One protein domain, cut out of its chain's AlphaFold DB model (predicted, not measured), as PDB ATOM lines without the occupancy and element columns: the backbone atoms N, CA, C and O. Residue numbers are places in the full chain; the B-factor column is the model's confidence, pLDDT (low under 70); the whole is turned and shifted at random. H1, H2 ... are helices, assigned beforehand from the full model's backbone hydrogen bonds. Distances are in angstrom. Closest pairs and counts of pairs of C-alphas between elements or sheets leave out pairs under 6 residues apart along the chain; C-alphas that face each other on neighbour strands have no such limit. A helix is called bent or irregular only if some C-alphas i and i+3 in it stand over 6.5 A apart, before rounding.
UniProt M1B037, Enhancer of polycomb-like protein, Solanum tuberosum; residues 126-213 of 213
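What this domain is: This is residues 126 to 213 of the 213 residues of the protein "Enhancer of polycomb-like protein" of Solanum tuberosum (UniProt M1B037). Three helices cross one another at steep tilts in a small, loosely joined body: the long H1, with H3 crossing it and the short H2 meeting both. From the end of H3 the chain runs on through H4 into an arm, whose residues 201 to 213 stick out free, and a long loop, residues 147 to 163, leads from H1 back to H2. The printed part has 88 residues with four named helices, H1 to H4 in order, and no named strand; the class is all helix. It is loose, with a radius of gyration of the C-alphas of 16.9 A, and elongated, spanning 61 by 31 by 19 A.

How they stand to each other: H1, residues 126 to 146, only just touches H3, residues 178 to 194, with 3 pairs of C-alphas within 8 A; the closest C-alphas are those of Leu 133 and Trp 188, 6.9 A apart. Their steep tilt is 60 degrees, the same way. H1 and H2, residues 164 to 174, form a helical hairpin and only just touch, also with 3 pairs; the C-alphas of Leu 136 and Ser 167 are closest, at 7.0 A, and the tilt is steep, 45 degrees, opposite ways. H2 and H3 only just touch, with 3 pairs, closest at the C-alphas of Phe 164 and Tyr 185, 7.1 A, at a steep tilt of 58 degrees, opposite ways. H4, residues 197 to 207, is apart from H1 and H2, and meets H3 only through their link. In H1, H3 and H4 every O i to N i+4 pair is within hydrogen-bond range; in H2, 5 of 7 are.

Where its parts are: H1 measures 30.3 A from C-alpha 126 at (54.917, -3.700, 36.966) to C-alpha 146, and H3 24.1 A. H2 is irregular, with C-alphas 170 and 173 7.7 A apart. H4 ends at C-alpha 207, (48.291, 18.361, 67.146).

The domain as a whole: The C-alphas farthest apart, of Ser 173 and Gln 213, are 61.1 A apart; the body without residues 201 to 213 spans 38 by 27 by 19 A. The printed part has no cut; H1 to H2 is a long link, the other two tight. Residues 150 to 157 and 194 to 213 have pLDDT under 70.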
ATOM      1  N   ALA A 126      54.999  -5.073  36.448       93.06
ATOM      2  CA  ALA A 126      54.917  -3.700  36.966       93.06
ATOM      3  C   ALA A 126      54.393  -2.706  35.914       93.06
ATOM      4  O   ALA A 126      53.354  -2.094  36.129       93.06
ATOM      5  N   GLU A 127      54.983  -2.703  34.715       92.00
ATOM      6  CA  GLU A 127      54.562  -1.852  33.584       92.00
ATOM      7  C   GLU A 127      53.072  -2.015  33.221       92.00
ATOM      8  O   GLU A 127      52.377  -1.076  32.818       92.00
ATOM      9  N   LYS A 128      52.534  -3.236  33.374       92.44
ATOM     10  CA  LYS A 128      51.106  -3.482  33.142       92.44
ATOM     11  C   LYS A 128      50.248  -2.872  34.241       92.44
ATOM     12  O   LYS A 128      49.178  -2.360  33.922       92.44
ATOM     13  N   LEU A 129      50.676  -2.952  35.501       94.25
ATOM     14  CA  LEU A 129      49.964  -2.326  36.612       94.25
ATOM     15  C   LEU A 129      49.924  -0.804  36.430       94.25
ATOM     16  O   LEU A 129      48.835  -0.241  36.471       94.25
ATOM     17  N   GLU A 130      51.060  -0.178  36.122       94.69
ATOM     18  CA  GLU A 130      51.174   1.262  35.829       94.69
ATOM     19  C   GLU A 130      50.189   1.692  34.741       94.69
ATOM     20  O   GLU A 130      49.389   2.609  34.923       94.69
ATOM     21  N   THR A 131      50.171   0.954  33.627       93.50
ATOM     22  CA  THR A 131      49.257   1.212  32.509       93.50
ATOM     23  C   THR A 131      47.792   1.160  32.954       93.50
ATOM     24  O   THR A 131      46.982   1.995  32.550       93.50
ATOM     25  N   ILE A 132      47.424   0.171  33.774       94.19
ATOM     26  CA  ILE A 132      46.045  -0.003  34.246       94.19
ATOM     27  C   ILE A 132      45.669   1.121  35.215       94.19
ATOM     28  O   ILE A 132      44.626   1.744  35.020       94.19
ATOM     29  N   LEU A 133      46.509   1.399  36.216       94.75
ATOM     30  CA  LEU A 133      46.273   2.454  37.207       94.75
ATOM     31  C   LEU A 133      46.152   3.822  36.535       94.75
ATOM     32  O   LEU A 133      45.196   4.553  36.800       94.75
ATOM     33  N   HIS A 134      47.043   4.123  35.589       94.06
ATOM     34  CA  HIS A 134      46.981   5.348  34.801       94.06
ATOM     35  C   HIS A 134      45.645   5.484  34.062       94.06
ATOM     36  O   HIS A 134      44.978   6.518  34.148       94.06
ATOM     37  N   LYS A 135      45.203   4.433  33.359       93.69
ATOM     38  CA  LYS A 135      43.935   4.488  32.625       93.69
ATOM     39  C   LYS A 135      42.726   4.589  33.550       93.69
ATOM     40  O   LYS A 135      41.781   5.290  33.196       93.69
ATOM     41  N   LEU A 136      42.732   3.920  34.704       94.12
ATOM     42  CA  LEU A 136      41.661   4.047  35.698       94.12
ATOM     43  C   LEU A 136      41.546   5.491  36.201       94.12
ATOM     44  O   LEU A 136      40.444   6.036  36.209       94.12
ATOM     45  N   GLU A 137      42.673   6.137  36.512       91.94
ATOM     46  CA  GLU A 137      42.706   7.539  36.937       91.94
ATOM     47  C   GLU A 137      42.145   8.475  35.852       91.94
ATOM     48  O   GLU A 137      41.269   9.299  36.120       91.94
ATOM     49  N   VAL A 138      42.576   8.303  34.597       91.88
ATOM     50  CA  VAL A 138      42.094   9.102  33.456       91.88
ATOM     51  C   VAL A 138      40.599   8.883  33.200       91.88
ATOM     52  O   VAL A 138      39.864   9.837  32.920       91.88
ATOM     53  N   LEU A 139      40.125   7.637  33.276       93.12
ATOM     54  CA  LEU A 139      38.718   7.296  33.065       93.12
ATOM     55  C   LEU A 139      37.827   7.860  34.172       93.12
ATOM     56  O   LEU A 139      36.769   8.413  33.869       93.12
ATOM     57  N   ASP A 140      38.254   7.758  35.427       91.69
ATOM     58  CA  ASP A 140      37.525   8.315  36.563       91.69
ATOM     59  C   ASP A 140      37.496   9.841  36.528       91.69
ATOM     60  O   ASP A 140      36.429  10.438  36.669       91.69
ATOM     61  N   HIS A 141      38.625  10.478  36.213       89.06
ATOM     62  CA  HIS A 141      38.672  11.916  35.977       89.06
ATOM     63  C   HIS A 141      37.684  12.327  34.878       89.06
ATOM     64  O   HIS A 141      36.888  13.245  35.051       89.06
ATOM     65  N   LYS A 142      37.656  11.610  33.750       89.62
ATOM     66  CA  LYS A 142      36.703  11.874  32.661       89.62
ATOM     67  C   LYS A 142      35.246  11.656  33.082       89.62
ATOM     68  O   LYS A 142      34.361  12.362  32.594       89.62
ATOM     69  N   ALA A 143      34.974  10.684  33.952       89.81
ATOM     70  CA  ALA A 143      33.645  10.457  34.511       89.81
ATOM     71  C   ALA A 143      33.223  11.608  35.442       89.81
ATOM     72  O   ALA A 143      32.093  12.087  35.336       89.81
ATOM     73  N   ARG A 144      34.144  12.107  36.275       87.25
ATOM     74  CA  ARG A 144      33.956  13.285  37.138       87.25
ATOM     75  C   ARG A 144      33.684  14.557  36.348       87.25
ATOM     76  O   ARG A 144      32.689  15.227  36.619       87.25
ATOM     77  N   GLU A 145      34.464  14.815  35.301       86.81
ATOM     78  CA  GLU A 145      34.245  15.955  34.403       86.81
ATOM     79  C   GLU A 145      32.847  15.921  33.768       86.81
ATOM     80  O   GLU A 145      32.129  16.919  33.753       86.81
ATOM     81  N   ARG A 146      32.409  14.746  33.294       87.38
ATOM     82  CA  ARG A 146      31.063  14.566  32.721       87.38
ATOM     83  C   ARG A 146      29.943  14.770  33.737       87.38
ATOM     84  O   ARG A 146      28.871  15.231  33.360       87.38
ATOM     85  N   ALA A 147      30.179  14.417  34.998       85.75
ATOM     86  CA  ALA A 147      29.240  14.632  36.092       85.75
ATOM     87  C   ALA A 147      29.251  16.082  36.621       85.75
ATOM     88  O   ALA A 147      28.487  16.401  37.529       85.75
ATOM     89  N   GLY A 148      30.104  16.960  36.074       81.88
ATOM     90  CA  GLY A 148      30.269  18.338  36.540       81.88
ATOM     91  C   GLY A 148      31.027  18.456  37.867       81.88
ATOM     92  O   GLY A 148      30.966  19.498  38.516       81.88
ATOM     93  N   VAL A 149      31.740  17.404  38.282       77.75
ATOM     94  CA  VAL A 149      32.523  17.343  39.526       77.75
ATOM     95  C   VAL A 149      33.986  17.670  39.207       77.75
ATOM     96  O   VAL A 149      34.843  16.795  39.181       77.75
ATOM     97  N   ILE A 150      34.255  18.943  38.910       65.56
ATOM     98  CA  ILE A 150      35.554  19.414  38.387       65.56
ATOM     99  C   ILE A 150      36.536  19.751  39.525       65.56
ATOM    100  O   ILE A 150      37.753  19.691  39.365       65.56
ATOM    101  N   THR A 151      36.025  20.086  40.714       61.12
ATOM    102  CA  THR A 151      36.838  20.563  41.840       61.12
ATOM    103  C   THR A 151      36.752  19.627  43.043       61.12
ATOM    104  O   THR A 151      35.665  19.470  43.608       61.12
ATOM    105  N   PRO A 152      37.876  19.048  43.513       61.03
ATOM    106  CA  PRO A 152      37.914  18.467  44.846       61.03
ATOM    107  C   PRO A 152      37.669  19.600  45.846       61.03
ATOM    108  O   PRO A 152      38.424  20.575  45.906       61.03
ATOM    109  N   THR A 153      36.573  19.521  46.599       58.44
ATOM    110  CA  THR A 153      36.344  20.471  47.684       58.44
ATOM    111  C   THR A 153      37.371  20.186  48.768       58.44
ATOM    112  O   THR A 153      37.600  19.032  49.135       58.44
ATOM    113  N   LEU A 154      38.029  21.244  49.242       58.06
ATOM    114  CA  LEU A 154      38.997  21.182  50.328       58.06
ATOM    115  C   LEU A 154      38.327  20.430  51.496       58.06
ATOM    116  O   LEU A 154      37.388  20.953  52.092       58.06
ATOM    117  N   ASN A 155      38.773  19.195  51.763       57.97
ATOM    118  CA  ASN A 155      38.351  18.306  52.858       57.97
ATOM    119  C   ASN A 155      37.245  17.263  52.565       57.97
ATOM    120  O   ASN A 155      36.765  16.653  53.521       57.97
ATOM    121  N   SER A 156      36.844  16.999  51.314       62.12
ATOM    122  CA  SER A 156      35.982  15.837  51.010       62.12
ATOM    123  C   SER A 156      36.758  14.687  50.355       62.12
ATOM    124  O   SER A 156      37.674  14.939  49.568       62.12
ATOM    125  N   PRO A 157      36.429  13.417  50.672       66.88
ATOM    126  CA  PRO A 157      36.998  12.282  49.956       66.88
ATOM    127  C   PRO A 157      36.612  12.384  48.479       66.88
ATOM    128  O   PRO A 157      35.455  12.657  48.155       66.88
ATOM    129  N   ILE A 158      37.581  12.168  47.589       72.56
ATOM    130  CA  ILE A 158      37.353  12.225  46.144       72.56
ATOM    131  C   ILE A 158      36.422  11.060  45.779       72.56
ATOM    132  O   ILE A 158      36.804   9.903  45.971       72.56
ATOM    133  N   PRO A 159      35.200  11.327  45.285       80.62
ATOM    134  CA  PRO A 159      34.282  10.257  44.947       80.62
ATOM    135  C   PRO A 159      34.773   9.554  43.682       80.62
ATOM    136  O   PRO A 159      34.901  10.177  42.629       80.62
ATOM    137  N   VAL A 160      35.003   8.246  43.787       86.25
ATOM    138  CA  VAL A 160      35.238   7.388  42.623       86.25
ATOM    139  C   VAL A 160      33.903   7.185  41.908       86.25
ATOM    140  O   VAL A 160      32.993   6.554  42.453       86.25
ATOM    141  N   LEU A 161      33.772   7.737  40.701       88.38
ATOM    142  CA  LEU A 161      32.555   7.647  39.882       88.38
ATOM    143  C   LEU A 161      32.646   6.548  38.822       88.38
ATOM    144  O   LEU A 161      31.619   6.105  38.302       88.38
ATOM    145  N   LEU A 162      33.858   6.101  38.490       91.81
ATOM    146  CA  LEU A 162      34.067   5.015  37.544       91.81
ATOM    147  C   LEU A 162      33.526   3.694  38.104       91.81
ATOM    148  O   LEU A 162      34.033   3.181  39.103       91.81
ATOM    149  N   SER A 163      32.525   3.106  37.444       92.56
ATOM    150  CA  SER A 163      32.020   1.775  37.796       92.56
ATOM    151  C   SER A 163      32.955   0.667  37.306       92.56
ATOM    152  O   SER A 163      33.680   0.827  36.321       92.56
ATOM    153  N   PHE A 164      32.911  -0.481  37.985       93.00
ATOM    154  CA  PHE A 164      33.712  -1.642  37.607       93.00
ATOM    155  C   PHE A 164      33.403  -2.100  36.174       93.00
ATOM    156  O   PHE A 164      34.321  -2.217  35.369       93.00
ATOM    157  N   ASP A 165      32.127  -2.253  35.816       92.88
ATOM    158  CA  ASP A 165      31.729  -2.714  34.479       92.88
ATOM    159  C   ASP A 165      32.200  -1.763  33.369       92.88
ATOM    160  O   ASP A 165      32.743  -2.212  32.360       92.88
ATOM    161  N   ALA A 166      32.092  -0.446  33.588       92.38
ATOM    162  CA  ALA A 166      32.587   0.549  32.638       92.38
ATOM    163  C   ALA A 166      34.117   0.489  32.492       92.38
ATOM    164  O   ALA A 166      34.646   0.669  31.395       92.38
ATOM    165  N   SER A 167      34.839   0.214  33.585       92.62
ATOM    166  CA  SER A 167      36.292   0.043  33.542       92.62
ATOM    167  C   SER A 167      36.711  -1.235  32.804       92.62
ATOM    168  O   SER A 167      37.649  -1.190  32.010       92.62
ATOM    169  N   VAL A 168      35.985  -2.346  32.987       92.75
ATOM    170  CA  VAL A 168      36.222  -3.608  32.267       92.75
ATOM    171  C   VAL A 168      35.999  -3.417  30.767       92.75
ATOM    172  O   VAL A 168      36.832  -3.837  29.965       92.75
ATOM    173  N   GLU A 169      34.909  -2.751  30.380       92.31
ATOM    174  CA  GLU A 169      34.592  -2.472  28.976       92.31
ATOM    175  C   GLU A 169      35.663  -1.592  28.313       92.31
ATOM    176  O   GLU A 169      36.112  -1.875  27.198       92.31
ATOM    177  N   ALA A 170      36.124  -0.549  29.011       90.00
ATOM    178  CA  ALA A 170      37.141   0.364  28.498       90.00
ATOM    179  C   ALA A 170      38.542  -0.271  28.412       90.00
ATOM    180  O   ALA A 170      39.333   0.101  27.545       90.00
ATOM    181  N   LEU A 171      38.855  -1.231  29.291       91.19
ATOM    182  CA  LEU A 171      40.182  -1.852  29.420       91.19
ATOM    183  C   LEU A 171      40.269  -3.272  28.851       91.19
ATOM    184  O   LEU A 171      41.294  -3.939  29.006       91.19
ATOM    185  N   GLN A 172      39.247  -3.713  28.116       88.50
ATOM    186  CA  GLN A 172      39.212  -5.026  27.464       88.50
ATOM    187  C   GLN A 172      40.409  -5.286  26.528       88.50
ATOM    188  O   GLN A 172      40.819  -6.433  26.352       88.50
ATOM    189  N   SER A 173      41.017  -4.233  25.968       87.50
ATOM    190  CA  SER A 173      42.176  -4.338  25.073       87.50
ATOM    191  C   SER A 173      43.442  -4.859  25.762       87.50
ATOM    192  O   SER A 173      44.299  -5.442  25.102       87.50
ATOM    193  N   LEU A 174      43.560  -4.719  27.086       85.19
ATOM    194  CA  LEU A 174      44.762  -5.107  27.833       85.19
ATOM    195  C   LEU A 174      44.872  -6.623  28.097       85.19
ATOM    196  O   LEU A 174      45.898  -7.074  28.609       85.19
ATOM    197  N   THR A 175      43.859  -7.420  27.718       84.62
ATOM    198  CA  THR A 175      43.828  -8.894  27.849       84.62
ATOM    199  C   THR A 175      44.254  -9.372  29.248       84.62
ATOM    200  O   THR A 175      45.263 -10.059  29.427       84.62
ATOM    201  N   ILE A 176      43.492  -8.982  30.273       86.75
ATOM    202  CA  ILE A 176      43.760  -9.310  31.683       86.75
ATOM    203  C   ILE A 176      42.718 -10.322  32.167       86.75
ATOM    204  O   ILE A 176      41.548 -10.258  31.790       86.75
ATOM    205  N   LYS A 177      43.121 -11.270  33.023       89.50
ATOM    206  CA  LYS A 177      42.154 -12.185  33.649       89.50
ATOM    207  C   LYS A 177      41.234 -11.385  34.564       89.50
ATOM    208  O   LYS A 177      41.717 -10.655  35.424       89.50
ATOM    209  N   TYR A 178      39.931 -11.611  34.441       90.12
ATOM    210  CA  TYR A 178      38.902 -10.894  35.197       90.12
ATOM    211  C   TYR A 178      39.192 -10.806  36.704       90.12
ATOM    212  O   TYR A 178      39.147  -9.722  37.269       90.12
ATOM    213  N   GLY A 179      39.582 -11.917  37.343       89.25
ATOM    214  CA  GLY A 179      39.882 -11.925  38.781       89.25
ATOM    215  C   GLY A 179      41.063 -11.031  39.179       89.25
ATOM    216  O   GLY A 179      41.006 -10.386  40.216       89.25
ATOM    217  N   ILE A 180      42.097 -10.932  38.335       90.62
ATOM    218  CA  ILE A 180      43.231 -10.021  38.574       90.62
ATOM    219  C   ILE A 180      42.757  -8.577  38.427       90.62
ATOM    220  O   ILE A 180      43.055  -7.735  39.266       90.62
ATOM    221  N   PHE A 181      41.997  -8.296  37.368       93.25
ATOM    222  CA  PHE A 181      41.477  -6.957  37.117       93.25
ATOM    223  C   PHE A 181      40.559  -6.479  38.251       93.25
ATOM    224  O   PHE A 181      40.652  -5.330  38.672       93.25
ATOM    225  N   GLN A 182      39.733  -7.372  38.796       93.50
ATOM    226  CA  GLN A 182      38.903  -7.092  39.963       93.50
ATOM    227  C   GLN A 182      39.743  -6.706  41.185       93.50
ATOM    228  O   GLN A 182      39.455  -5.687  41.807       93.50
ATOM    229  N   SER A 183      40.809  -7.453  41.492       93.31
ATOM    230  CA  SER A 183      41.732  -7.107  42.581       93.31
ATOM    231  C   SER A 183      42.391  -5.740  42.377       93.31
ATOM    232  O   SER A 183      42.438  -4.954  43.320       93.31
ATOM    233  N   ILE A 184      42.844  -5.431  41.154       94.19
ATOM    234  CA  ILE A 184      43.445  -4.127  40.824       94.19
ATOM    235  C   ILE A 184      42.428  -2.999  41.008       94.19
ATOM    236  O   ILE A 184      42.744  -1.980  41.613       94.19
ATOM    237  N   TYR A 185      41.204  -3.168  40.505       94.62
ATOM    238  CA  TYR A 185      40.170  -2.144  40.618       94.62
ATOM    239  C   TYR A 185      39.800  -1.872  42.079       94.62
ATOM    240  O   TYR A 185      39.672  -0.712  42.465       94.62
ATOM    241  N   THR A 186      39.652  -2.919  42.897       93.81
ATOM    242  CA  THR A 186      39.395  -2.761  44.335       93.81
ATOM    243  C   THR A 186      40.544  -2.023  45.015       93.81
ATOM    244  O   THR A 186      40.293  -1.027  45.685       93.81
ATOM    245  N   TYR A 187      41.790  -2.436  44.763       93.56
ATOM    246  CA  TYR A 187      42.978  -1.767  45.294       93.56
ATOM    247  C   TYR A 187      43.022  -0.276  44.929       93.56
ATOM    248  O   TYR A 187      43.091   0.584  45.807       93.56
ATOM    249  N   TRP A 188      42.896   0.046  43.640       94.25
ATOM    250  CA  TRP A 188      42.911   1.425  43.149       94.25
ATOM    251  C   TRP A 188      41.778   2.269  43.744       94.25
ATOM    252  O   TRP A 188      41.993   3.423  44.127       94.25
ATOM    253  N   LYS A 189      40.568   1.707  43.840       91.69
ATOM    254  CA  LYS A 189      39.399   2.397  44.392       91.69
ATOM    255  C   LYS A 189      39.587   2.714  45.874       91.69
ATOM    256  O   LYS A 189      39.279   3.833  46.295       91.69
ATOM    257  N   ASP A 190      40.098   1.758  46.642       90.75
ATOM    258  CA  ASP A 190      40.348   1.922  48.072       90.75
ATOM    259  C   ASP A 190      41.461   2.950  48.301       90.75
ATOM    260  O   ASP A 190      41.255   3.921  49.035       90.75
ATOM    261  N   LYS A 191      42.580   2.835  47.571       88.31
ATOM    262  CA  LYS A 191      43.683   3.810  47.596       88.31
ATOM    263  C   LYS A 191      43.188   5.218  47.271       88.31
ATOM    264  O   LYS A 191      43.450   6.158  48.018       88.31
ATOM    265  N   THR A 192      42.404   5.380  46.208       83.44
ATOM    266  CA  THR A 192      41.882   6.690  45.775       83.44
ATOM    267  C   THR A 192      40.901   7.289  46.779       83.44
ATOM    268  O   THR A 192      40.939   8.492  47.037       83.44
ATOM    269  N   SER A 193      40.092   6.446  47.419       76.75
ATOM    270  CA  SER A 193      39.199   6.866  48.502       76.75
ATOM    271  C   SER A 193      39.978   7.272  49.764       76.75
ATOM    272  O   SER A 193      39.552   8.164  50.499       76.75
ATOM    273  N   MET A 194      41.137   6.650  50.008       68.88
ATOM    274  CA  MET A 194      41.952   6.839  51.213       68.88
ATOM    275  C   MET A 194      43.023   7.937  51.096       68.88
ATOM    276  O   MET A 194      43.522   8.390  52.128       68.88
ATOM    277  N   LYS A 195      43.319   8.449  49.888       64.88
ATOM    278  CA  LYS A 195      44.268   9.564  49.641       64.88
ATOM    279  C   LYS A 195      44.012  10.817  50.508       64.88
ATOM    280  O   LYS A 195      44.927  11.607  50.709       64.88
ATOM    281  N   PHE A 196      42.814  10.982  51.082       52.91
ATOM    282  CA  PHE A 196      42.494  12.056  52.039       52.91
ATOM    283  C   PHE A 196      42.599  11.674  53.527       52.91
ATOM    284  O   PHE A 196      42.710  12.559  54.370       52.91
ATOM    285  N   LEU A 197      42.570  10.390  53.893       48.06
ATOM    286  CA  LEU A 197      42.622   9.973  55.303       48.06
ATOM    287  C   LEU A 197      44.055   9.998  55.867       48.06
ATOM    288  O   LEU A 197      44.245  10.273  57.054       48.06
ATOM    289  N   SER A 198      45.071   9.788  55.023       47.31
ATOM    290  CA  SER A 198      46.484   9.774  55.439       47.31
ATOM    291  C   SER A 198      46.999  11.159  55.874       47.31
ATOM    292  O   SER A 198      47.662  11.290  56.907       47.31
ATOM    293  N   THR A 199      46.595  12.235  55.188       47.22
ATOM    294  CA  THR A 199      46.942  13.618  55.572       47.22
ATOM    295  C   THR A 199      46.330  14.040  56.911       47.22
ATOM    296  O   THR A 199      46.948  14.810  57.652       47.22
ATOM    297  N   TYR A 200      45.164  13.501  57.281       43.69
ATOM    298  CA  TYR A 200      44.528  13.762  58.579       43.69
ATOM    299  C   TYR A 200      45.105  12.926  59.727       43.69
ATOM    300  O   TYR A 200      45.140  13.399  60.863       43.69
ATOM    301  N   SER A 201      45.608  11.718  59.459       43.69
ATOM    302  CA  SER A 201      46.292  10.917  60.482       43.69
ATOM    303  C   SER A 201      47.606  11.574  60.922       43.69
ATOM    304  O   SER A 201      47.836  11.740  62.121       43.69
ATOM    305  N   TYR A 202      48.412  12.057  59.970       41.72
ATOM    306  CA  TYR A 202      49.700  12.692  60.273       41.72
ATOM    307  C   TYR A 202      49.547  14.058  60.965       41.72
ATOM    308  O   TYR A 202      50.300  14.387  61.880       41.72
ATOM    309  N   THR A 203      48.531  14.848  60.597       44.31
ATOM    310  CA  THR A 203      48.258  16.140  61.254       44.31
ATOM    311  C   THR A 203      47.583  15.985  62.619       44.31
ATOM    312  O   THR A 203      47.923  16.722  63.544       44.31
ATOM    313  N   SER A 204      46.710  14.990  62.814       40.53
ATOM    314  CA  SER A 204      46.126  14.687  64.132       40.53
ATOM    315  C   SER A 204      47.173  14.192  65.142       40.53
ATOM    316  O   SER A 204      47.095  14.529  66.326       40.53
ATOM    317  N   MET A 205      48.198  13.459  64.687       43.72
ATOM    318  CA  MET A 205      49.322  13.043  65.536       43.72
ATOM    319  C   MET A 205      50.200  14.226  65.979       43.72
ATOM    320  O   MET A 205      50.640  14.257  67.126       43.72
ATOM    321  N   ILE A 206      50.403  15.230  65.118       49.03
ATOM    322  CA  ILE A 206      51.186  16.431  65.458       49.03
ATOM    323  C   ILE A 206      50.420  17.358  66.417       49.03
ATOM    324  O   ILE A 206      51.025  17.952  67.307       49.03
ATOM    325  N   ILE A 207      49.091  17.459  66.298       50.16
ATOM    326  CA  ILE A 207      48.291  18.361  67.146       50.16
ATOM    327  C   ILE A 207      48.040  17.761  68.544       50.16
ATOM    328  O   ILE A 207      48.030  18.495  69.532       50.16
ATOM    329  N   ASN A 208      47.907  16.436  68.673       44.62
ATOM    330  CA  ASN A 208      47.660  15.780  69.967       44.62
ATOM    331  C   ASN A 208      48.935  15.448  70.772       44.62
ATOM    332  O   ASN A 208      48.837  14.946  71.890       44.62
ATOM    333  N   GLY A 209      50.127  15.748  70.246       47.53
ATOM    334  CA  GLY A 209      51.409  15.523  70.927       47.53
ATOM    335  C   GLY A 209      51.824  16.600  71.940       47.53
ATOM    336  O   GLY A 209      52.851  16.441  72.592       47.53
ATOM    337  N   HIS A 210      51.057  17.687  72.097       46.22
ATOM    338  CA  HIS A 210      51.445  18.841  72.926       46.22
ATOM    339  C   HIS A 210      50.490  19.160  74.087       46.22
ATOM    340  O   HIS A 210      50.305  20.317  74.453       46.22
ATOM    341  N   CYS A 211      49.907  18.141  74.721       45.19
ATOM    342  CA  CYS A 211      49.215  18.334  75.997       45.19
ATOM    343  C   CYS A 211      49.356  17.098  76.893       45.19
ATOM    344  O   CYS A 211      48.440  16.291  76.995       45.19
ATOM    345  N   ASN A 212      50.545  16.917  77.472       43.50
ATOM    346  CA  ASN A 212      50.758  16.238  78.756       43.50
ATOM    347  C   ASN A 212      52.223  16.418  79.184       43.50
ATOM    348  O   ASN A 212      53.079  15.585  78.883       43.50
ATOM    349  N   GLN A 213      52.491  17.523  79.879       38.66
ATOM    350  CA  GLN A 213      53.529  17.642  80.903       38.66
ATOM    351  C   GLN A 213      53.075  18.662  81.942       38.66
ATOM    352  O   GLN A 213      52.558  19.722  81.519       38.66
TER     353      GLN A 213